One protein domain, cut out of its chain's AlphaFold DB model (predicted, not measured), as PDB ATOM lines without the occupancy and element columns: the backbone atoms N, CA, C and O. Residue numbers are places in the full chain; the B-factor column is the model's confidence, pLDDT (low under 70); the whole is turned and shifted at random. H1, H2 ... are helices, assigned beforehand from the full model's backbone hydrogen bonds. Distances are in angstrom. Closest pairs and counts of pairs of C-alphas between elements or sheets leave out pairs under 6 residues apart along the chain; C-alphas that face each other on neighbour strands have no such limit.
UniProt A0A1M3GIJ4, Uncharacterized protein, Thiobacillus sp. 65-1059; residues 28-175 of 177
ATOM      1  N   GLY A  28     -14.037   1.676  18.969       57.34
ATOM      2  CA  GLY A  28     -13.124   1.992  20.074       57.34
ATOM      3  C   GLY A  28     -13.486   3.313  20.750       57.34
ATOM      4  O   GLY A  28     -13.565   3.373  21.971       57.34
ATOM      5  N   GLN A  29     -13.831   4.330  19.951       65.62
ATOM      6  CA  GLN A  29     -14.226   5.644  20.458       65.62
ATOM      7  C   GLN A  29     -15.450   5.556  21.383       65.62
ATOM      8  O   GLN A  29     -15.429   6.101  22.478       65.62
ATOM      9  N   CYS A  30     -16.481   4.783  21.020       75.75
ATOM     10  CA  CYS A  30     -17.674   4.650  21.870       75.75
ATOM     11  C   CYS A  30     -17.395   3.959  23.200       75.75
ATOM     12  O   CYS A  30     -18.049   4.265  24.193       75.75
ATOM     13  N   GLU A  31     -16.472   2.997  23.229       80.56
ATOM     14  CA  GLU A  31     -16.121   2.312  24.469       80.56
ATOM     15  C   GLU A  31     -15.464   3.275  25.463       80.56
ATOM     16  O   GLU A  31     -15.791   3.243  26.651       80.56
ATOM     17  N   ASP A  32     -14.596   4.159  24.975       81.19
ATOM     18  CA  ASP A  32     -13.928   5.165  25.795       81.19
ATOM     19  C   ASP A  32     -14.912   6.227  26.309       81.19
ATOM     20  O   ASP A  32     -14.889   6.529  27.504       81.19
ATOM     21  N   GLU A  33     -15.856   6.686  25.478       84.44
ATOM     22  CA  GLU A  33     -16.933   7.585  25.926       84.44
ATOM     23  C   GLU A  33     -17.790   6.939  27.027       84.44
ATOM     24  O   GLU A  33     -18.046   7.535  28.078       84.44
ATOM     25  N   PHE A  34     -18.201   5.674  26.844       87.25
ATOM     26  CA  PHE A  34     -18.970   4.953  27.864       87.25
ATOM     27  C   PHE A  34     -18.177   4.759  29.163       87.25
ATOM     28  O   PHE A  34     -18.748   4.877  30.255       87.25
ATOM     29  N   LYS A  35     -16.869   4.482  29.077       84.69
ATOM     30  CA  LYS A  35     -15.985   4.391  30.249       84.69
ATOM     31  C   LYS A  35     -15.879   5.730  30.969       84.69
ATOM     32  O   LYS A  35     -16.030   5.743  32.192       84.69
ATOM     33  N   ALA A  36     -15.675   6.828  30.245       83.88
ATOM     34  CA  ALA A  36     -15.541   8.163  30.822       83.88
ATOM     35  C   ALA A  36     -16.769   8.530  31.666       83.88
ATOM     36  O   ALA A  36     -16.646   8.862  32.850       83.88
ATOM     37  N   ILE A  37     -17.972   8.344  31.115       87.00
ATOM     38  CA  ILE A  37     -19.203   8.695  31.832       87.00
ATOM     39  C   ILE A  37     -19.492   7.736  32.994       87.00
ATOM     40  O   ILE A  37     -20.115   8.125  33.983       87.00
ATOM     41  N   SER A  38     -19.009   6.488  32.933       85.50
ATOM     42  CA  SER A  38     -19.204   5.500  34.001       85.50
ATOM     43  C   SER A  38     -18.549   5.900  35.328       85.50
ATOM     44  O   SER A  38     -18.976   5.397  36.368       85.50
ATOM     45  N   GLY A  39     -17.584   6.827  35.315       84.06
ATOM     46  CA  GLY A  39     -16.957   7.396  36.512       84.06
ATOM     47  C   GLY A  39     -17.767   8.506  37.193       84.06
ATOM     48  O   GLY A  39     -17.459   8.884  38.323       84.06
ATOM     49  N   LEU A  40     -18.817   9.027  36.550       86.06
ATOM     50  CA  LEU A  40     -19.587  10.158  37.068       86.06
ATOM     51  C   LEU A  40     -20.472   9.774  38.274       86.06
ATOM     52  O   LEU A  40     -20.886   8.616  38.419       86.06
ATOM     53  N   PRO A  41     -20.846  10.737  39.137       88.12
ATOM     54  CA  PRO A  41     -21.938  10.553  40.091       88.12
ATOM     55  C   PRO A  41     -23.221  10.092  39.387       88.12
ATOM     56  O   PRO A  41     -23.477  10.500  38.257       88.12
ATOM     57  N   ILE A  42     -24.053   9.276  40.050       88.25
ATOM     58  CA  ILE A  42     -25.215   8.634  39.404       88.25
ATOM     59  C   ILE A  42     -26.165   9.634  38.730       88.25
ATOM     60  O   ILE A  42     -26.629   9.381  37.627       88.25
ATOM     61  N   VAL A  43     -26.399  10.794  39.349       87.31
ATOM     62  CA  VAL A  43     -27.286  11.823  38.786       87.31
ATOM     63  C   VAL A  43     -26.709  12.414  37.496       87.31
ATOM     64  O   VAL A  43     -27.438  12.593  36.527       87.31
ATOM     65  N   ASN A  44     -25.394  12.652  37.450       85.31
ATOM     66  CA  ASN A  44     -24.715  13.149  36.252       85.31
ATOM     67  C   ASN A  44     -24.657  12.070  35.166       85.31
ATOM     68  O   ASN A  44     -24.908  12.365  34.006       85.31
ATOM     69  N   TYR A  45     -24.384  10.822  35.550       87.62
ATOM     70  CA  TYR A  45     -24.426   9.668  34.653       87.62
ATOM     71  C   TYR A  45     -25.786   9.563  33.956       87.62
ATOM     72  O   TYR A  45     -25.857   9.496  32.734       87.62
ATOM     73  N   GLU A  46     -26.878   9.608  34.721       90.56
ATOM     74  CA  GLU A  46     -28.226   9.574  34.157       90.56
ATOM     75  C   GLU A  46     -28.516  10.794  33.280       90.56
ATOM     76  O   GLU A  46     -29.080  10.630  32.202       90.56
ATOM     77  N   ALA A  47     -28.095  11.992  33.699       87.19
ATOM     78  CA  ALA A  47     -28.258  13.210  32.910       87.19
ATOM     79  C   ALA A  47     -27.555  13.122  31.545       87.19
ATOM     80  O   ALA A  47     -28.158  13.502  30.545       87.19
ATOM     81  N   VAL A  48     -26.337  12.565  31.480       87.88
ATOM     82  CA  VAL A  48     -25.631  12.344  30.207       87.88
ATOM     83  C   VAL A  48     -26.429  11.405  29.300       87.88
ATOM     84  O   VAL A  48     -26.661  11.740  28.145       87.88
ATOM     85  N   TYR A  49     -26.932  10.271  29.805       89.94
ATOM     86  CA  TYR A  49     -27.748   9.360  28.984       89.94
ATOM     87  C   TYR A  49     -29.036  10.003  28.466       89.94
ATOM     88  O   TYR A  49     -29.439   9.727  27.333       89.94
ATOM     89  N   LEU A  50     -29.691  10.832  29.283       87.06
ATOM     90  CA  LEU A  50     -30.884  11.566  28.866       87.06
ATOM     91  C   LEU A  50     -30.562  12.577  27.765       87.06
ATOM     92  O   LEU A  50     -31.245  12.595  26.742       87.06
ATOM     93  N   GLU A  51     -29.506  13.367  27.953       86.50
ATOM     94  CA  GLU A  51     -29.051  14.350  26.972       86.50
ATOM     95  C   GLU A  51     -28.656  13.669  25.660       86.50
ATOM     96  O   GLU A  51     -29.157  14.027  24.596       86.50
ATOM     97  N   THR A  52     -27.844  12.613  25.724       89.12
ATOM     98  CA  THR A  52     -27.458  11.831  24.550       89.12
ATOM     99  C   THR A  52     -28.677  11.249  23.838       89.12
ATOM    100  O   THR A  52     -28.783  11.366  22.620       89.12
ATOM    101  N   SER A  53     -29.636  10.664  24.565       88.31
ATOM    102  CA  SER A  53     -30.869  10.145  23.957       88.31
ATOM    103  C   SER A  53     -31.663  11.243  23.245       88.31
ATOM    104  O   SER A  53     -32.212  10.997  22.169       88.31
ATOM    105  N   ASN A  54     -31.724  12.444  23.824       85.56
ATOM    106  CA  ASN A  54     -32.401  13.591  23.228       85.56
ATOM    107  C   ASN A  54     -31.686  14.093  21.963       85.56
ATOM    108  O   ASN A  54     -32.337  14.398  20.962       85.56
ATOM    109  N   GLN A  55     -30.353  14.123  21.961       86.38
ATOM    110  CA  GLN A  55     -29.573  14.506  20.783       86.38
ATOM    111  C   GLN A  55     -29.715  13.491  19.642       86.38
ATOM    112  O   GLN A  55     -29.904  13.886  18.492       86.38
ATOM    113  N   VAL A  56     -29.736  12.189  19.948       88.00
ATOM    114  CA  VAL A  56     -30.012  11.141  18.949       88.00
ATOM    115  C   VAL A  56     -31.429  11.282  18.378       88.00
ATOM    116  O   VAL A  56     -31.612  11.161  17.166       88.00
ATOM    117  N   LEU A  57     -32.432  11.560  19.219       84.81
ATOM    118  CA  LEU A  57     -33.802  11.803  18.756       84.81
ATOM    119  C   LEU A  57     -33.875  13.043  17.857       84.81
ATOM    120  O   LEU A  57     -34.481  12.991  16.789       84.81
ATOM    121  N   THR A  58     -33.217  14.131  18.258       85.44
ATOM    122  CA  THR A  58     -33.136  15.370  17.472       85.44
ATOM    123  C   THR A  58     -32.507  15.102  16.109       85.44
ATOM    124  O   THR A  58     -33.071  15.491  15.089       85.44
ATOM    125  N   TRP A  59     -31.393  14.362  16.066       90.69
ATOM    126  CA  TRP A  59     -30.781  13.923  14.813       90.69
ATOM    127  C   TRP A  59     -31.759  13.123  13.947       90.69
ATOM    128  O   TRP A  59     -31.867  13.395  12.754       90.69
ATOM    129  N   PHE A  60     -32.479  12.160  14.529       89.25
ATOM    130  CA  PHE A  60     -33.425  11.318  13.796       89.25
ATOM    131  C   PHE A  60     -34.556  12.144  13.172       89.25
ATOM    132  O   PHE A  60     -34.844  11.979  11.985       89.25
ATOM    133  N   VAL A  61     -35.156  13.059  13.939       86.00
ATOM    134  CA  VAL A  61     -36.208  13.965  13.450       86.00
ATOM    135  C   VAL A  61     -35.660  14.851  12.334       86.00
ATOM    136  O   VAL A  61     -36.175  14.818  11.219       86.00
ATOM    137  N   SER A  62     -34.548  15.549  12.578       86.62
ATOM    138  CA  SER A  62     -33.932  16.425  11.575       86.62
ATOM    139  C   SER A  62     -33.451  15.676  10.331       86.62
ATOM    140  O   SER A  62     -33.393  16.258   9.250       86.62
ATOM    141  N   PHE A  63     -33.075  14.398  10.451       89.25
ATOM    142  CA  PHE A  63     -32.748  13.563   9.301       89.25
ATOM    143  C   PHE A  63     -33.992  13.310   8.457       89.25
ATOM    144  O   PHE A  63     -33.918  13.526   7.254       89.25
ATOM    145  N   ASN A  64     -35.110  12.919   9.081       85.50
ATOM    146  CA  ASN A  64     -36.373  12.582   8.414       85.50
ATOM    147  C   ASN A  64     -37.154  13.800   7.882       85.50
ATOM    148  O   ASN A  64     -38.006  13.651   7.014       85.50
ATOM    149  N   GLU A  65     -36.831  15.010   8.338       89.06
ATOM    150  CA  GLU A  65     -37.388  16.267   7.810       89.06
ATOM    151  C   GLU A  65     -36.681  16.776   6.538       89.06
ATOM    152  O   GLU A  65     -37.113  17.761   5.928       89.06
ATOM    153  N   ARG A  66     -35.581  16.140   6.110       89.62
ATOM    154  CA  ARG A  66     -34.870  16.533   4.883       89.62
ATOM    155  C   ARG A  66     -35.756  16.325   3.653       89.62
ATOM    156  O   ARG A  66     -36.522  15.373   3.548       89.62
ATOM    157  N   LYS A  67     -35.610  17.206   2.662       88.38
ATOM    158  CA  LYS A  67     -36.269  17.029   1.361       88.38
ATOM    159  C   LYS A  67     -35.608  15.875   0.600       88.38
ATOM    160  O   LYS A  67     -34.384  15.794   0.579       88.38
ATOM    161  N   ASN A  68     -36.414  15.065  -0.088       89.06
ATOM    162  CA  ASN A  68     -35.975  13.990  -0.992       89.06
ATOM    163  C   ASN A  68     -35.216  12.825  -0.330       89.06
ATOM    164  O   ASN A  68     -34.310  12.265  -0.938       89.06
ATOM    165  N   ILE A  69     -35.587  12.443   0.891       85.81
ATOM    166  CA  ILE A  69     -35.055  11.226   1.516       85.81
ATOM    167  C   ILE A  69     -35.555  10.012   0.738       85.81
ATOM    168  O   ILE A  69     -36.754   9.865   0.497       85.81
ATOM    169  N   SER A  70     -34.636   9.139   0.343       88.12
ATOM    170  CA  SER A  70     -35.001   7.880  -0.301       88.12
ATOM    171  C   SER A  70     -35.622   6.896   0.705       88.12
ATOM    172  O   SER A  70     -35.246   6.895   1.880       88.12
ATOM    173  N   PRO A  71     -36.491   5.963   0.270       85.19
ATOM    174  CA  PRO A  71     -37.032   4.924   1.156       85.19
ATOM    175  C   PRO A  71     -35.951   4.093   1.867       85.19
ATOM    176  O   PRO A  71     -36.151   3.594   2.975       85.19
ATOM    177  N   TRP A  72     -34.781   3.938   1.235       86.31
ATOM    178  CA  TRP A  72     -33.636   3.265   1.841       86.31
ATOM    179  C   TRP A  72     -33.033   4.081   2.991       86.31
ATOM    180  O   TRP A  72     -32.782   3.523   4.059       86.31
ATOM    181  N   GLU A  73     -32.826   5.387   2.802       87.56
ATOM    182  CA  GLU A  73     -32.304   6.289   3.838       87.56
ATOM    183  C   GLU A  73     -33.271   6.427   5.009       87.56
ATOM    184  O   GLU A  73     -32.845   6.399   6.166       87.56
ATOM    185  N   GLU A  74     -34.567   6.517   4.715       85.94
ATOM    186  CA  GLU A  74     -35.617   6.518   5.726       85.94
ATOM    187  C   GLU A  74     -35.497   5.249   6.578       85.94
ATOM    188  O   GLU A  74     -35.223   5.331   7.779       85.94
ATOM    189  N   LYS A  75     -35.557   4.063   5.955       84.19
ATOM    190  CA  LYS A  75     -35.418   2.772   6.649       84.19
ATOM    191  C   LYS A  75     -34.109   2.664   7.437       84.19
ATOM    192  O   LYS A  75     -34.111   2.175   8.569       84.19
ATOM    193  N   TRP A  76     -32.996   3.126   6.869       88.44
ATOM    194  CA  TRP A  76     -31.704   3.175   7.552       88.44
ATOM    195  C   TRP A  76     -31.752   4.046   8.812       88.44
ATOM    196  O   TRP A  76     -31.222   3.636   9.850       88.44
ATOM    197  N   SER A  77     -32.413   5.204   8.764       89.50
ATOM    198  CA  SER A  77     -32.525   6.109   9.912       89.50
ATOM    199  C   SER A  77     -33.346   5.499  11.055       89.50
ATOM    200  O   SER A  77     -32.924   5.575  12.209       89.50
ATOM    201  N   TYR A  78     -34.439   4.787  10.750       85.69
ATOM    202  CA  TYR A  78     -35.232   4.055  11.747       85.69
ATOM    203  C   TYR A  78     -34.430   2.926  12.412       85.69
ATOM    204  O   TYR A  78     -34.461   2.770  13.636       85.69
ATOM    205  N   ILE A  79     -33.669   2.149  11.630       84.12
ATOM    206  CA  ILE A  79     -32.788   1.102  12.179       84.12
ATOM    207  C   ILE A  79     -31.677   1.731  13.030       84.12
ATOM    208  O   ILE A  79     -31.339   1.205  14.093       84.12
ATOM    209  N   THR A  80     -31.125   2.862  12.595       89.56
ATOM    210  CA  THR A  80     -30.099   3.598  13.342       89.56
ATOM    211  C   THR A  80     -30.648   4.080  14.681       89.56
ATOM    212  O   THR A  80     -30.053   3.776  15.709       89.56
ATOM    213  N   TRP A  81     -31.825   4.712  14.700       88.38
ATOM    214  CA  TRP A  81     -32.527   5.097  15.929       88.38
ATOM    215  C   TRP A  81     -32.697   3.911  16.894       88.38
ATOM    216  O   TRP A  81     -32.275   3.982  18.050       88.38
ATOM    217  N   SER A  82     -33.223   2.784  16.398       84.38
ATOM    218  CA  SER A  82     -33.396   1.549  17.180       84.38
ATOM    219  C   SER A  82     -32.087   1.079  17.820       84.38
ATOM    220  O   SER A  82     -32.015   0.796  19.020       84.38
ATOM    221  N   LYS A  83     -31.022   0.999  17.019       86.94
ATOM    222  CA  LYS A  83     -29.723   0.505  17.474       86.94
ATOM    223  C   LYS A  83     -29.038   1.469  18.429       86.94
ATOM    224  O   LYS A  83     -28.387   0.995  19.359       86.94
ATOM    225  N   SER A  84     -29.204   2.775  18.235       91.31
ATOM    226  CA  SER A  84     -28.714   3.799  19.154       91.31
ATOM    227  C   SER A  84     -29.348   3.634  20.531       91.31
ATOM    228  O   SER A  84     -28.635   3.512  21.525       91.31
ATOM    229  N   ALA A  85     -30.676   3.511  20.585       89.44
ATOM    230  CA  ALA A  85     -31.407   3.283  21.828       89.44
ATOM    231  C   ALA A  85     -30.967   1.981  22.530       89.44
ATOM    232  O   ALA A  85     -30.659   1.979  23.724       89.44
ATOM    233  N   GLY A  86     -30.822   0.890  21.772       87.00
ATOM    234  CA  GLY A  86     -30.311  -0.379  22.294       87.00
ATOM    235  C   GLY A  86     -28.862  -0.303  22.798       87.00
ATOM    236  O   GLY A  86     -28.531  -0.923  23.810       87.00
ATOM    237  N   LEU A  87     -27.988   0.450  22.121       88.81
ATOM    238  CA  LEU A  87     -26.596   0.648  22.536       88.81
ATOM    239  C   LEU A  87     -26.516   1.456  23.835       88.81
ATOM    240  O   LEU A  87     -25.813   1.045  24.760       88.81
ATOM    241  N   LEU A  88     -27.271   2.550  23.931       90.62
ATOM    242  CA  LEU A  88     -27.350   3.351  25.150       90.62
ATOM    243  C   LEU A  88     -27.906   2.521  26.315       90.62
ATOM    244  O   LEU A  88     -27.287   2.450  27.374       90.62
ATOM    245  N   GLY A  89     -29.015   1.805  26.102       90.75
ATOM    246  CA  GLY A  89     -29.636   0.967  27.129       90.75
ATOM    247  C   GLY A  89     -28.720  -0.146  27.648       90.75
ATOM    248  O   GLY A  89     -28.644  -0.379  28.855       90.75
ATOM    249  N   LYS A  90     -27.952  -0.808  26.772       88.94
ATOM    250  CA  LYS A  90     -26.981  -1.840  27.185       88.94
ATOM    251  C   LYS A  90     -25.882  -1.288  28.092       88.94
ATOM    252  O   LYS A  90     -25.482  -1.989  29.025       88.94
ATOM    253  N   ASN A  91     -25.447  -0.053  27.845       90.44
ATOM    254  CA  ASN A  91     -24.367   0.597  28.587       90.44
ATOM    255  C   ASN A  91     -24.845   1.382  29.819       90.44
ATOM    256  O   ASN A  91     -24.035   1.639  30.708       90.44
ATOM    257  N   ALA A  92     -26.146   1.673  29.938       91.06
ATOM    258  CA  ALA A  92     -26.784   2.310  31.097       91.06
ATOM    259  C   ALA A  92     -26.831   1.400  32.360       91.06
ATOM    260  O   ALA A  92     -27.834   1.321  33.068       91.06
ATOM    261  N   THR A  93     -25.768   0.642  32.644       88.69
ATOM    262  CA  THR A  93     -25.695  -0.411  33.677       88.69
ATOM    263  C   THR A  93     -25.898   0.094  35.102       88.69
ATOM    264  O   THR A  93     -26.401  -0.653  35.939       88.69
ATOM    265  N   ARG A  94     -25.549   1.354  35.384       90.50
ATOM    266  CA  ARG A  94     -25.660   1.940  36.731       90.50
ATOM    267  C   ARG A  94     -27.033   2.548  37.018       90.50
ATOM    268  O   ARG A  94     -27.317   2.855  38.170       90.50
ATOM    269  N   SER A  95     -27.893   2.684  36.004       91.56
ATOM    270  CA  SER A  95     -29.257   3.197  36.153       91.56
ATOM    271  C   SER A  95     -30.280   2.248  35.522       91.56
ATOM    272  O   SER A  95     -30.605   2.374  34.338       91.56
ATOM    273  N   PRO A  96     -30.850   1.314  36.308       91.12
ATOM    274  CA  PRO A  96     -31.890   0.408  35.825       91.12
ATOM    275  C   PRO A  96     -33.102   1.139  35.236       91.12
ATOM    276  O   PRO A  96     -33.682   0.675  34.255       91.12
ATOM    277  N   ARG A  97     -33.460   2.304  35.796       90.38
ATOM    278  CA  ARG A  97     -34.601   3.107  35.331       90.38
ATOM    279  C   ARG A  97     -34.368   3.724  33.952       90.38
ATOM    280  O   ARG A  97     -35.247   3.627  33.105       90.38
ATOM    281  N   VAL A  98     -33.189   4.299  33.700       91.06
ATOM    282  CA  VAL A  98     -32.839   4.852  32.379       91.06
ATOM    283  C   VAL A  98     -32.659   3.716  31.373       91.06
ATOM    284  O   VAL A  98     -33.212   3.761  30.275       91.06
ATOM    285  N   ARG A  99     -31.971   2.640  31.777       93.31
ATOM    286  CA  ARG A  99     -31.767   1.436  30.964       93.31
ATOM    287  C   ARG A  99     -33.066   0.844  30.436       93.31
ATOM    288  O   ARG A  99     -33.134   0.541  29.248       93.31
ATOM    289  N   ALA A 100     -34.070   0.662  31.292       91.75
ATOM    290  CA  ALA A 100     -35.339   0.054  30.898       91.75
ATOM    291  C   ALA A 100     -36.032   0.848  29.781       91.75
ATOM    292  O   ALA A 100     -36.495   0.261  28.806       91.75
ATOM    293  N   VAL A 101     -36.042   2.180  29.885       91.81
ATOM    294  CA  VAL A 101     -36.665   3.047  28.878       91.81
ATOM    295  C   VAL A 101     -35.891   3.011  27.557       91.81
ATOM    296  O   VAL A 101     -36.489   2.829  26.499       91.81
ATOM    297  N   LEU A 102     -34.559   3.123  27.608       91.31
ATOM    298  CA  LEU A 102     -33.711   3.125  26.409       91.31
ATOM    299  C   LEU A 102     -33.730   1.783  25.668       91.31
ATOM    300  O   LEU A 102     -33.830   1.756  24.443       91.31
ATOM    301  N   LEU A 103     -33.703   0.661  26.396       90.69
ATOM    302  CA  LEU A 103     -33.913  -0.656  25.790       90.69
ATOM    303  C   LEU A 103     -35.315  -0.769  25.184       90.69
ATOM    304  O   LEU A 103     -35.441  -1.250  24.062       90.69
ATOM    305  N   GLY A 104     -36.338  -0.246  25.866       90.19
ATOM    306  CA  GLY A 104     -37.710  -0.213  25.362       90.19
ATOM    307  C   GLY A 104     -37.842   0.486  24.008       90.19
ATOM    308  O   GLY A 104     -38.517  -0.035  23.123       90.19
ATOM    309  N   PHE A 105     -37.157   1.619  23.801       87.56
ATOM    310  CA  PHE A 105     -37.123   2.293  22.494       87.56
ATOM    311  C   PHE A 105     -36.488   1.408  21.415       87.56
ATOM    312  O   PHE A 105     -37.028   1.281  20.313       87.56
ATOM    313  N   GLY A 106     -35.361   0.768  21.742       84.12
ATOM    314  CA  GLY A 106     -34.665  -0.143  20.835       84.12
ATOM    315  C   GLY A 106     -35.529  -1.336  20.429       84.12
ATOM    316  O   GLY A 106     -35.690  -1.594  19.233       84.12
ATOM    317  N   ASP A 107     -36.135  -2.009  21.409       87.69
ATOM    318  CA  ASP A 107     -36.992  -3.182  21.216       87.69
ATOM    319  C   ASP A 107     -38.263  -2.832  20.434       87.69
ATOM    320  O   ASP A 107     -38.648  -3.558  19.513       87.69
ATOM    321  N   ASN A 108     -38.888  -1.691  20.745       86.00
ATOM    322  CA  ASN A 108     -40.080  -1.218  20.046       86.00
ATOM    323  C   ASN A 108     -39.797  -0.932  18.565       86.00
ATOM    324  O   ASN A 108     -40.552  -1.360  17.691       86.00
ATOM    325  N   ALA A 109     -38.683  -0.260  18.273       80.25
ATOM    326  CA  ALA A 109     -38.270   0.004  16.903       80.25
ATOM    327  C   ALA A 109     -37.869  -1.286  16.162       80.25
ATOM    328  O   ALA A 109     -38.218  -1.456  14.995       80.25
ATOM    329  N   ALA A 110     -37.215  -2.236  16.837       81.75
ATOM    330  CA  ALA A 110     -36.875  -3.529  16.246       81.75
ATOM    331  C   ALA A 110     -38.127  -4.345  15.873       81.75
ATOM    332  O   ALA A 110     -38.165  -4.938  14.794       81.75
ATOM    333  N   ALA A 111     -39.156  -4.343  16.726       86.50
ATOM    334  CA  ALA A 111     -40.444  -4.976  16.438       86.50
ATOM    335  C   ALA A 111     -41.151  -4.324  15.235       86.50
ATOM    336  O   ALA A 111     -41.649  -5.027  14.355       86.50
ATOM    337  N   PHE A 112     -41.126  -2.990  15.139       82.88
ATOM    338  CA  PHE A 112     -41.658  -2.265  13.980       82.88
ATOM    339  C   PHE A 112     -40.933  -2.638  12.676       82.88
ATOM    340  O   PHE A 112     -41.577  -2.964  11.682       82.88
ATOM    341  N   ILE A 113     -39.596  -2.693  12.685       77.88
ATOM    342  CA  ILE A 113     -38.788  -3.087  11.514       77.88
ATOM    343  C   ILE A 113     -39.090  -4.527  11.068       77.88
ATOM    344  O   ILE A 113     -39.061  -4.820   9.870       77.88
ATOM    345  N   ARG A 114     -39.392  -5.427  12.013       83.88
ATOM    346  CA  ARG A 114     -39.837  -6.804  11.735       83.88
ATOM    347  C   ARG A 114     -41.316  -6.910  11.346       83.88
ATOM    348  O   ARG A 114     -41.773  -8.016  11.087       83.88
ATOM    349  N   GLN A 115     -42.034  -5.787  11.262       85.19
ATOM    350  CA  GLN A 115     -43.465  -5.713  10.942       85.19
ATOM    351  C   GLN A 115     -44.361  -6.429  11.968       85.19
ATOM    352  O   GLN A 115     -45.483  -6.820  11.663       85.19
ATOM    353  N   GLU A 116     -43.885  -6.572  13.207       92.25
ATOM    354  CA  GLU A 116     -44.649  -7.142  14.327       92.25
ATOM    355  C   GLU A 116     -45.614  -6.116  14.950       92.25
ATOM    356  O   GLU A 116     -46.483  -6.476  15.742       92.25
ATOM    357  N   LYS A 117     -45.450  -4.830  14.609       86.06
ATOM    358  CA  LYS A 117     -46.276  -3.704  15.061       86.06
ATOM    359  C   LYS A 117     -46.658  -2.807  13.888       86.06
ATOM    360  O   LYS A 117     -45.853  -2.610  12.977       86.06
ATOM    361  N   SER A 118     -47.851  -2.213  13.945       88.44
ATOM    362  CA  SER A 118     -48.221  -1.114  13.046       88.44
ATOM    363  C   SER A 118     -47.449   0.167  13.384       88.44
ATOM    364  O   SER A 118     -46.874   0.298  14.468       88.44
ATOM    365  N   PHE A 119     -47.459   1.131  12.462       80.94
ATOM    366  CA  PHE A 119     -46.871   2.449  12.706       80.94
ATOM    367  C   PHE A 119     -47.513   3.145  13.919       80.94
ATOM    368  O   PHE A 119     -46.792   3.616  14.793       80.94
ATOM    369  N   ASP A 120     -48.843   3.114  14.040       84.94
ATOM    370  CA  ASP A 120     -49.556   3.713  15.180       84.94
ATOM    371  C   ASP A 120     -49.136   3.073  16.513       84.94
ATOM    372  O   ASP A 120     -48.782   3.768  17.462       84.94
ATOM    373  N   GLN A 121     -49.052   1.738  16.566       89.44
ATOM    374  CA  GLN A 121     -48.590   1.019  17.760       89.44
ATOM    375  C   GLN A 121     -47.137   1.351  18.123       89.44
ATOM    376  O   GLN A 121     -46.781   1.402  19.307       89.44
ATOM    377  N   TYR A 122     -46.283   1.535  17.113       84.56
ATOM    378  CA  TYR A 122     -44.904   1.969  17.293       84.56
ATOM    379  C   TYR A 122     -44.843   3.384  17.887       84.56
ATOM    380  O   TYR A 122     -44.134   3.585  18.880       84.56
ATOM    381  N   MET A 123     -45.622   4.322  17.341       82.12
ATOM    382  CA  MET A 123     -45.688   5.711  17.801       82.12
ATOM    383  C   MET A 123     -46.241   5.826  19.225       82.12
ATOM    384  O   MET A 123     -45.604   6.468  20.061       82.12
ATOM    385  N   ASP A 124     -47.335   5.136  19.545       87.38
ATOM    386  CA  ASP A 124     -47.927   5.129  20.891       87.38
ATOM    387  C   ASP A 124     -46.960   4.560  21.939       87.38
ATOM    388  O   ASP A 124     -46.767   5.128  23.020       87.38
ATOM    389  N   SER A 125     -46.288   3.452  21.604       89.44
ATOM    390  CA  SER A 125     -45.289   2.836  22.485       89.44
ATOM    391  C   SER A 125     -44.113   3.791  22.742       89.44
ATOM    392  O   SER A 125     -43.673   3.937  23.884       89.44
ATOM    393  N   ASN A 126     -43.630   4.485  21.704       85.00
ATOM    394  CA  ASN A 126     -42.573   5.487  21.848       85.00
ATOM    395  C   ASN A 126     -43.029   6.698  22.666       85.00
ATOM    396  O   ASN A 126     -42.251   7.189  23.481       85.00
ATOM    397  N   ALA A 127     -44.271   7.160  22.505       85.94
ATOM    398  CA  ALA A 127     -44.815   8.267  23.288       85.94
ATOM    399  C   ALA A 127     -44.862   7.928  24.788       85.94
ATOM    400  O   ALA A 127     -44.449   8.732  25.628       85.94
ATOM    401  N   SER A 128     -45.276   6.705  25.140       90.19
ATOM    402  CA  SER A 128     -45.268   6.227  26.531       90.19
ATOM    403  C   SER A 128     -43.851   6.146  27.120       90.19
ATOM    404  O   SER A 128     -43.620   6.516  28.278       90.19
ATOM    405  N   LEU A 129     -42.884   5.671  26.332       90.38
ATOM    406  CA  LEU A 129     -41.478   5.621  26.735       90.38
ATOM    407  C   LEU A 129     -40.898   7.029  26.912       90.38
ATOM    408  O   LEU A 129     -40.250   7.291  27.925       90.38
ATOM    409  N   ALA A 130     -41.201   7.957  25.999       85.81
ATOM    410  CA  ALA A 130     -40.779   9.354  26.078       85.81
ATOM    411  C   ALA A 130     -41.336  10.047  27.327       85.81
ATOM    412  O   ALA A 130     -40.598  10.725  28.036       85.81
ATOM    413  N   HIS A 131     -42.604   9.804  27.666       89.31
ATOM    414  CA  HIS A 131     -43.197  10.327  28.896       89.31
ATOM    415  C   HIS A 131     -42.522   9.771  30.164       89.31
ATOM    416  O   HIS A 131     -42.345  10.482  31.156       89.31
ATOM    417  N   THR A 132     -42.115   8.500  30.146       91.06
ATOM    418  CA  THR A 132     -41.355   7.900  31.254       91.06
ATOM    419  C   THR A 132     -39.958   8.511  31.357       91.06
ATOM    420  O   THR A 132     -39.494   8.802  32.460       91.06
ATOM    421  N   LEU A 133     -39.306   8.748  30.217       86.62
ATOM    422  CA  LEU A 133     -38.000   9.394  30.145       86.62
ATOM    423  C   LEU A 133     -38.046  10.827  30.702       86.62
ATOM    424  O   LEU A 133     -37.205  11.183  31.527       86.62
ATOM    425  N   ASP A 134     -39.065  11.608  30.333       86.44
ATOM    426  CA  ASP A 134     -39.289  12.966  30.849       86.44
ATOM    427  C   ASP A 134     -39.476  12.971  32.373       86.44
ATOM    428  O   ASP A 134     -38.804  13.718  33.081       86.44
ATOM    429  N   LYS A 135     -40.283  12.052  32.919       89.19
ATOM    430  CA  LYS A 135     -40.435  11.891  34.378       89.19
ATOM    431  C   LYS A 135     -39.104  11.635  35.092       89.19
ATOM    432  O   LYS A 135     -38.884  12.162  36.188       89.19
ATOM    433  N   ILE A 136     -38.212  10.843  34.494       89.06
ATOM    434  CA  ILE A 136     -36.860  10.621  35.027       89.06
ATOM    435  C   ILE A 136     -36.048  11.923  34.964       89.06
ATOM    436  O   ILE A 136     -35.417  12.286  35.959       89.06
ATOM    437  N   GLY A 137     -36.116  12.657  33.850       85.19
ATOM    438  CA  GLY A 137     -35.476  13.967  33.687       85.19
ATOM    439  C   GLY A 137     -35.920  14.988  34.736       85.19
ATOM    440  O   GLY A 137     -35.083  15.576  35.418       85.19
ATOM    441  N   GLN A 138     -37.227  15.123  34.966       86.12
ATOM    442  CA  GLN A 138     -37.774  15.999  36.008       86.12
ATOM    443  C   GLN A 138     -37.294  15.596  37.410       86.12
ATOM    444  O   GLN A 138     -36.956  16.448  38.236       86.12
ATOM    445  N   SER A 139     -37.207  14.288  37.686       87.31
ATOM    446  CA  SER A 139     -36.639  13.783  38.940       87.31
ATOM    447  C   SER A 139     -35.171  14.183  39.104       87.31
ATOM    448  O   SER A 139     -34.771  14.521  40.216       87.31
ATOM    449  N   ILE A 140     -34.377  14.138  38.037       84.19
ATOM    450  CA  ILE A 140     -32.958  14.512  38.047       84.19
ATOM    451  C   ILE A 140     -32.791  16.015  38.285       84.19
ATOM    452  O   ILE A 140     -32.042  16.399  39.182       84.19
ATOM    453  N   ILE A 141     -33.551  16.854  37.575       80.38
ATOM    454  CA  ILE A 141     -33.545  18.316  37.757       80.38
ATOM    455  C   ILE A 141     -33.886  18.677  39.208       80.38
ATOM    456  O   ILE A 141     -33.198  19.486  39.828       80.38
ATOM    457  N   ARG A 142     -34.904  18.030  39.791       81.00
ATOM    458  CA  ARG A 142     -35.285  18.240  41.196       81.00
ATOM    459  C   ARG A 142     -34.176  17.847  42.177       81.00
ATOM    460  O   ARG A 142     -34.002  18.516  43.192       81.00
ATOM    461  N   LEU A 143     -33.470  16.750  41.910       79.06
ATOM    462  CA  LEU A 143     -32.400  16.238  42.773       79.06
ATOM    463  C   LEU A 143     -31.077  16.991  42.595       79.06
ATOM    464  O   LEU A 143     -30.199  16.901  43.451       79.06
ATOM    465  N   SER A 144     -30.897  17.710  41.490       72.69
ATOM    466  CA  SER A 144     -29.665  18.441  41.185       72.69
ATOM    467  C   SER A 144     -29.963  19.692  40.353       72.69
ATOM    468  O   SER A 144     -29.635  19.741  39.168       72.69
ATOM    469  N   PRO A 145     -30.539  20.742  40.970       63.66
ATOM    470  CA  PRO A 145     -30.897  21.977  40.268       63.66
ATOM    471  C   PRO A 145     -29.681  22.721  39.688       63.66
ATOM    472  O   PRO A 145     -29.834  23.505  38.759       63.66
ATOM    473  N   ASN A 146     -28.475  22.438  40.197       65.06
ATOM    474  CA  ASN A 146     -27.203  23.007  39.740       65.06
ATOM    475  C   ASN A 146     -26.364  22.000  38.939       65.06
ATOM    476  O   ASN A 146     -25.138  21.996  39.061       65.06
ATOM    477  N   LEU A 147     -27.006  21.106  38.178       64.06
ATOM    478  CA  LEU A 147     -26.312  20.174  37.287       64.06
ATOM    479  C   LEU A 147     -25.276  20.948  36.452       64.06
ATOM    480  O   LEU A 147     -25.653  21.862  35.711       64.06
ATOM    481  N   PRO A 148     -23.972  20.662  36.619       54.72
ATOM    482  CA  PRO A 148     -22.937  21.482  36.021       54.72
ATOM    483  C   PRO A 148     -23.040  21.431  34.497       54.72
ATOM    484  O   PRO A 148     -23.304  20.385  33.901       54.72
ATOM    485  N   SER A 149     -22.784  22.571  33.856       49.41
ATOM    486  CA  SER A 149     -22.788  22.700  32.397       49.41
ATOM    487  C   SER A 149     -21.784  21.779  31.701       49.41
ATOM    488  O   SER A 149     -21.884  21.609  30.494       49.41
ATOM    489  N   THR A 150     -20.838  21.177  32.429       42.28
ATOM    490  CA  THR A 150     -19.885  20.184  31.911       42.28
ATOM    491  C   THR A 150     -20.568  18.927  31.371       42.28
ATOM    492  O   THR A 150     -20.069  18.349  30.418       42.28
ATOM    493  N   VAL A 151     -21.769  18.582  31.855       51.16
ATOM    494  CA  VAL A 151     -22.604  17.512  31.266       51.16
ATOM    495  C   VAL A 151     -22.999  17.824  29.808       51.16
ATOM    496  O   VAL A 151     -23.298  16.915  29.039       51.16
ATOM    497  N   LYS A 152     -22.968  19.103  29.391       45.31
ATOM    498  CA  LYS A 152     -23.335  19.530  28.029       45.31
ATOM    499  C   LYS A 152     -22.273  19.224  26.964       45.31
ATOM    500  O   LYS A 152     -22.607  19.288  25.786       45.31
ATOM    501  N   GLY A 153     -21.026  18.927  27.346       47.69
ATOM    502  CA  GLY A 153     -19.963  18.536  26.405       47.69
ATOM    503  C   GLY A 153     -20.028  17.048  26.058       47.69
ATOM    504  O   GLY A 153     -20.161  16.686  24.891       47.69
ATOM    505  N   ASP A 154     -20.071  16.212  27.096       58.41
ATOM    506  CA  ASP A 154     -20.019  14.746  27.000       58.41
ATOM    507  C   ASP A 154     -21.220  14.153  26.236       58.41
ATOM    508  O   ASP A 154     -21.114  13.136  25.550       58.41
ATOM    509  N   GLY A 155     -22.385  14.807  26.319       65.19
ATOM    510  CA  GLY A 155     -23.606  14.341  25.659       65.19
ATOM    511  C   GLY A 155     -23.496  14.288  24.133       65.19
ATOM    512  O   GLY A 155     -24.049  13.368  23.519       65.19
ATOM    513  N   LYS A 156     -22.755  15.233  23.535       76.69
ATOM    514  CA  LYS A 156     -22.611  15.352  22.081       76.69
ATOM    515  C   LYS A 156     -21.652  14.329  21.509       76.69
ATOM    516  O   LYS A 156     -22.030  13.629  20.572       76.69
ATOM    517  N   GLU A 157     -20.459  14.216  22.078       78.69
ATOM    518  CA  GLU A 157     -19.443  13.259  21.625       78.69
ATOM    519  C   GLU A 157     -19.976  11.826  21.715       78.69
ATOM    520  O   GLU A 157     -19.919  11.069  20.738       78.69
ATOM    521  N   LEU A 158     -20.649  11.498  22.824       84.62
ATOM    522  CA  LEU A 158     -21.320  10.213  22.967       84.62
ATOM    523  C   LEU A 158     -22.465  10.033  21.956       84.62
ATOM    524  O   LEU A 158     -22.618   8.941  21.408       84.62
ATOM    525  N   SER A 159     -23.261  11.071  21.670       88.00
ATOM    526  CA  SER A 159     -24.345  10.978  20.676       88.00
ATOM    527  C   SER A 159     -23.824  10.731  19.261       88.00
ATOM    528  O   SER A 159     -24.307   9.813  18.595       88.00
ATOM    529  N   ASP A 160     -22.798  11.472  18.838       85.25
ATOM    530  CA  ASP A 160     -22.175  11.346  17.523       85.25
ATOM    531  C   ASP A 160     -21.600   9.937  17.364       85.25
ATOM    532  O   ASP A 160     -21.830   9.264  16.351       85.25
ATOM    533  N   CYS A 161     -20.929   9.443  18.407       86.75
ATOM    534  CA  CYS A 161     -20.394   8.095  18.407       86.75
ATOM    535  C   CYS A 161     -21.488   7.022  18.318       86.75
ATOM    536  O   CYS A 161     -21.382   6.069  17.533       86.75
ATOM    537  N   VAL A 162     -22.556   7.163  19.108       89.44
ATOM    538  CA  VAL A 162     -23.674   6.216  19.131       89.44
ATOM    539  C   VAL A 162     -24.379   6.182  17.775       89.44
ATOM    540  O   VAL A 162     -24.619   5.086  17.262       89.44
ATOM    541  N   ILE A 163     -24.638   7.341  17.162       89.25
ATOM    542  CA  ILE A 163     -25.232   7.451  15.821       89.25
ATOM    543  C   ILE A 163     -24.333   6.773  14.786       89.25
ATOM    544  O   ILE A 163     -24.819   5.955  14.003       89.25
ATOM    545  N   ALA A 164     -23.027   7.052  14.796       84.94
ATOM    546  CA  ALA A 164     -22.086   6.453  13.853       84.94
ATOM    547  C   ALA A 164     -22.028   4.921  13.996       84.94
ATOM    548  O   ALA A 164     -22.167   4.188  13.010       84.94
ATOM    549  N   SER A 165     -21.908   4.421  15.229       85.00
ATOM    550  CA  SER A 165     -21.856   2.987  15.539       85.00
ATOM    551  C   SER A 165     -23.149   2.255  15.169       85.00
ATOM    552  O   SER A 165     -23.125   1.165  14.584       85.00
ATOM    553  N   ALA A 166     -24.298   2.845  15.495       87.56
ATOM    554  CA  ALA A 166     -25.608   2.311  15.148       87.56
ATOM    555  C   ALA A 166     -25.843   2.338  13.633       87.56
ATOM    556  O   ALA A 166     -26.294   1.338  13.065       87.56
ATOM    557  N   GLY A 167     -25.465   3.433  12.974       87.19
ATOM    558  CA  GLY A 167     -25.594   3.629  11.536       87.19
ATOM    559  C   GLY A 167     -24.761   2.638  10.731       87.19
ATOM    560  O   GLY A 167     -25.248   2.107   9.731       87.19
ATOM    561  N   ALA A 168     -23.552   2.312  11.195       82.94
ATOM    562  CA  ALA A 168     -22.713   1.267  10.606       82.94
ATOM    563  C   ALA A 168     -23.411  -0.097  10.605       82.94
ATOM    564  O   ALA A 168     -23.512  -0.766   9.573       82.94
ATOM    565  N   ARG A 169     -23.944  -0.490  11.766       82.19
ATOM    566  CA  ARG A 169     -24.672  -1.753  11.932       82.19
ATOM    567  C   ARG A 169     -25.951  -1.776  11.102       82.19
ATOM    568  O   ARG A 169     -26.255  -2.798  10.499       82.19
ATOM    569  N   ALA A 170     -26.676  -0.660  11.047       84.94
ATOM    570  CA  ALA A 170     -27.865  -0.521  10.214       84.94
ATOM    571  C   ALA A 170     -27.546  -0.755   8.729       84.94
ATOM    572  O   ALA A 170     -28.258  -1.501   8.064       84.94
ATOM    573  N   ARG A 171     -26.441  -0.189   8.217       80.38
ATOM    574  CA  ARG A 171     -26.004  -0.441   6.833       80.38
ATOM    575  C   ARG A 171     -25.645  -1.900   6.597       80.38
ATOM    576  O   ARG A 171     -26.118  -2.475   5.625       80.38
ATOM    577  N   SER A 172     -24.855  -2.499   7.490       78.69
ATOM    578  CA  SER A 172     -24.474  -3.910   7.364       78.69
ATOM    579  C   SER A 172     -25.702  -4.822   7.293       78.69
ATOM    580  O   SER A 172     -25.720  -5.740   6.482       78.69
ATOM    581  N   GLU A 173     -26.737  -4.557   8.093       79.00
ATOM    582  CA  GLU A 173     -27.980  -5.336   8.056       79.00
ATOM    583  C   GLU A 173     -28.769  -5.138   6.763       79.00
ATOM    584  O   GLU A 173     -29.320  -6.103   6.234       79.00
ATOM    585  N   LEU A 174     -28.806  -3.911   6.240       77.69
ATOM    586  CA  LEU A 174     -29.481  -3.604   4.981       77.69
ATOM    587  C   LEU A 174     -28.761  -4.178   3.755       77.69
ATOM    588  O   LEU A 174     -29.430  -4.469   2.776       77.69
ATOM    589  N   MET A 175     -27.435  -4.330   3.801       76.12
ATOM    590  CA  MET A 175     -26.632  -4.902   2.706       76.12
ATOM    591  C   MET A 175     -26.546  -6.435   2.751       76.12
ATOM    592  O   MET A 175     -26.182  -7.060   1.762       76.12
TER     593      MET A 175
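What this domain is: This is residues 28 to 175 of the 177 residues of an uncharacterized protein of Thiobacillus sp. 65-1059 (UniProt A0A1M3GIJ4). Four long helices, H2 to H5, make an up-and-down bundle, each running against the one before it, and H6 crosses over H2 and H3 on the side away from H4 and H5. The short H1 packs on H6. The printed part has 148 residues with six named helices, H1 to H6 along the chain, and no named strand: all helix. The whole is compact, with a radius of gyration of the C-alphas of 15.2 A and spans of 43 by 32 by 28 A.

Where its parts are: H6, residues 151 to 175, 36.5 A long, ends at C-alpha 175 (-26.632, -4.902, 2.706). H5 is residues 119 to 143, 36.1 A; H2, 42 to 64, 33.2 A; H3, 71 to 91, 30.5 A; H4, 96 to 113, 25.5 A. H1, residues 28 to 38, 15.6 A, begins at C-alpha 28 (-13.124, 1.992, 20.074).

How they stand to each other: H6 touches H3 at a steep tilt of 54 degrees; their closest C-alphas, Thr 80 and Gly 167, are 4.9 A apart. H6 touches the hub, H2, at 51 degrees, also steep, closest at C-alphas 52 and 155, 4.7 A. H1 touches residues 154 to 165 of H6, closest at C-alphas 30 and 161, 5.6 A. The hairpin H3 and H4 is closest at C-alphas 82 and 106, 4.2 A. The hairpin H4 and H5 has a shallow tilt of 16 degrees, closest at C-alphas 101 and 129, 5.9 A. H5 and H6 are apart. Every O i to N i+4 pair is within hydrogen-bond range in H1, H2, H3 and H5; H4 has 13 of 14, H6 18 of 21.

The domain as a whole: The farthest C-alphas, Pro 145 and Met 175, are 46.4 A apart. The printed part has no cut and no long link. Residues 65 to 71 stand free, of which 71 belongs to H3. Residues 28 to 29 and 145 to 155 have pLDDT under 70.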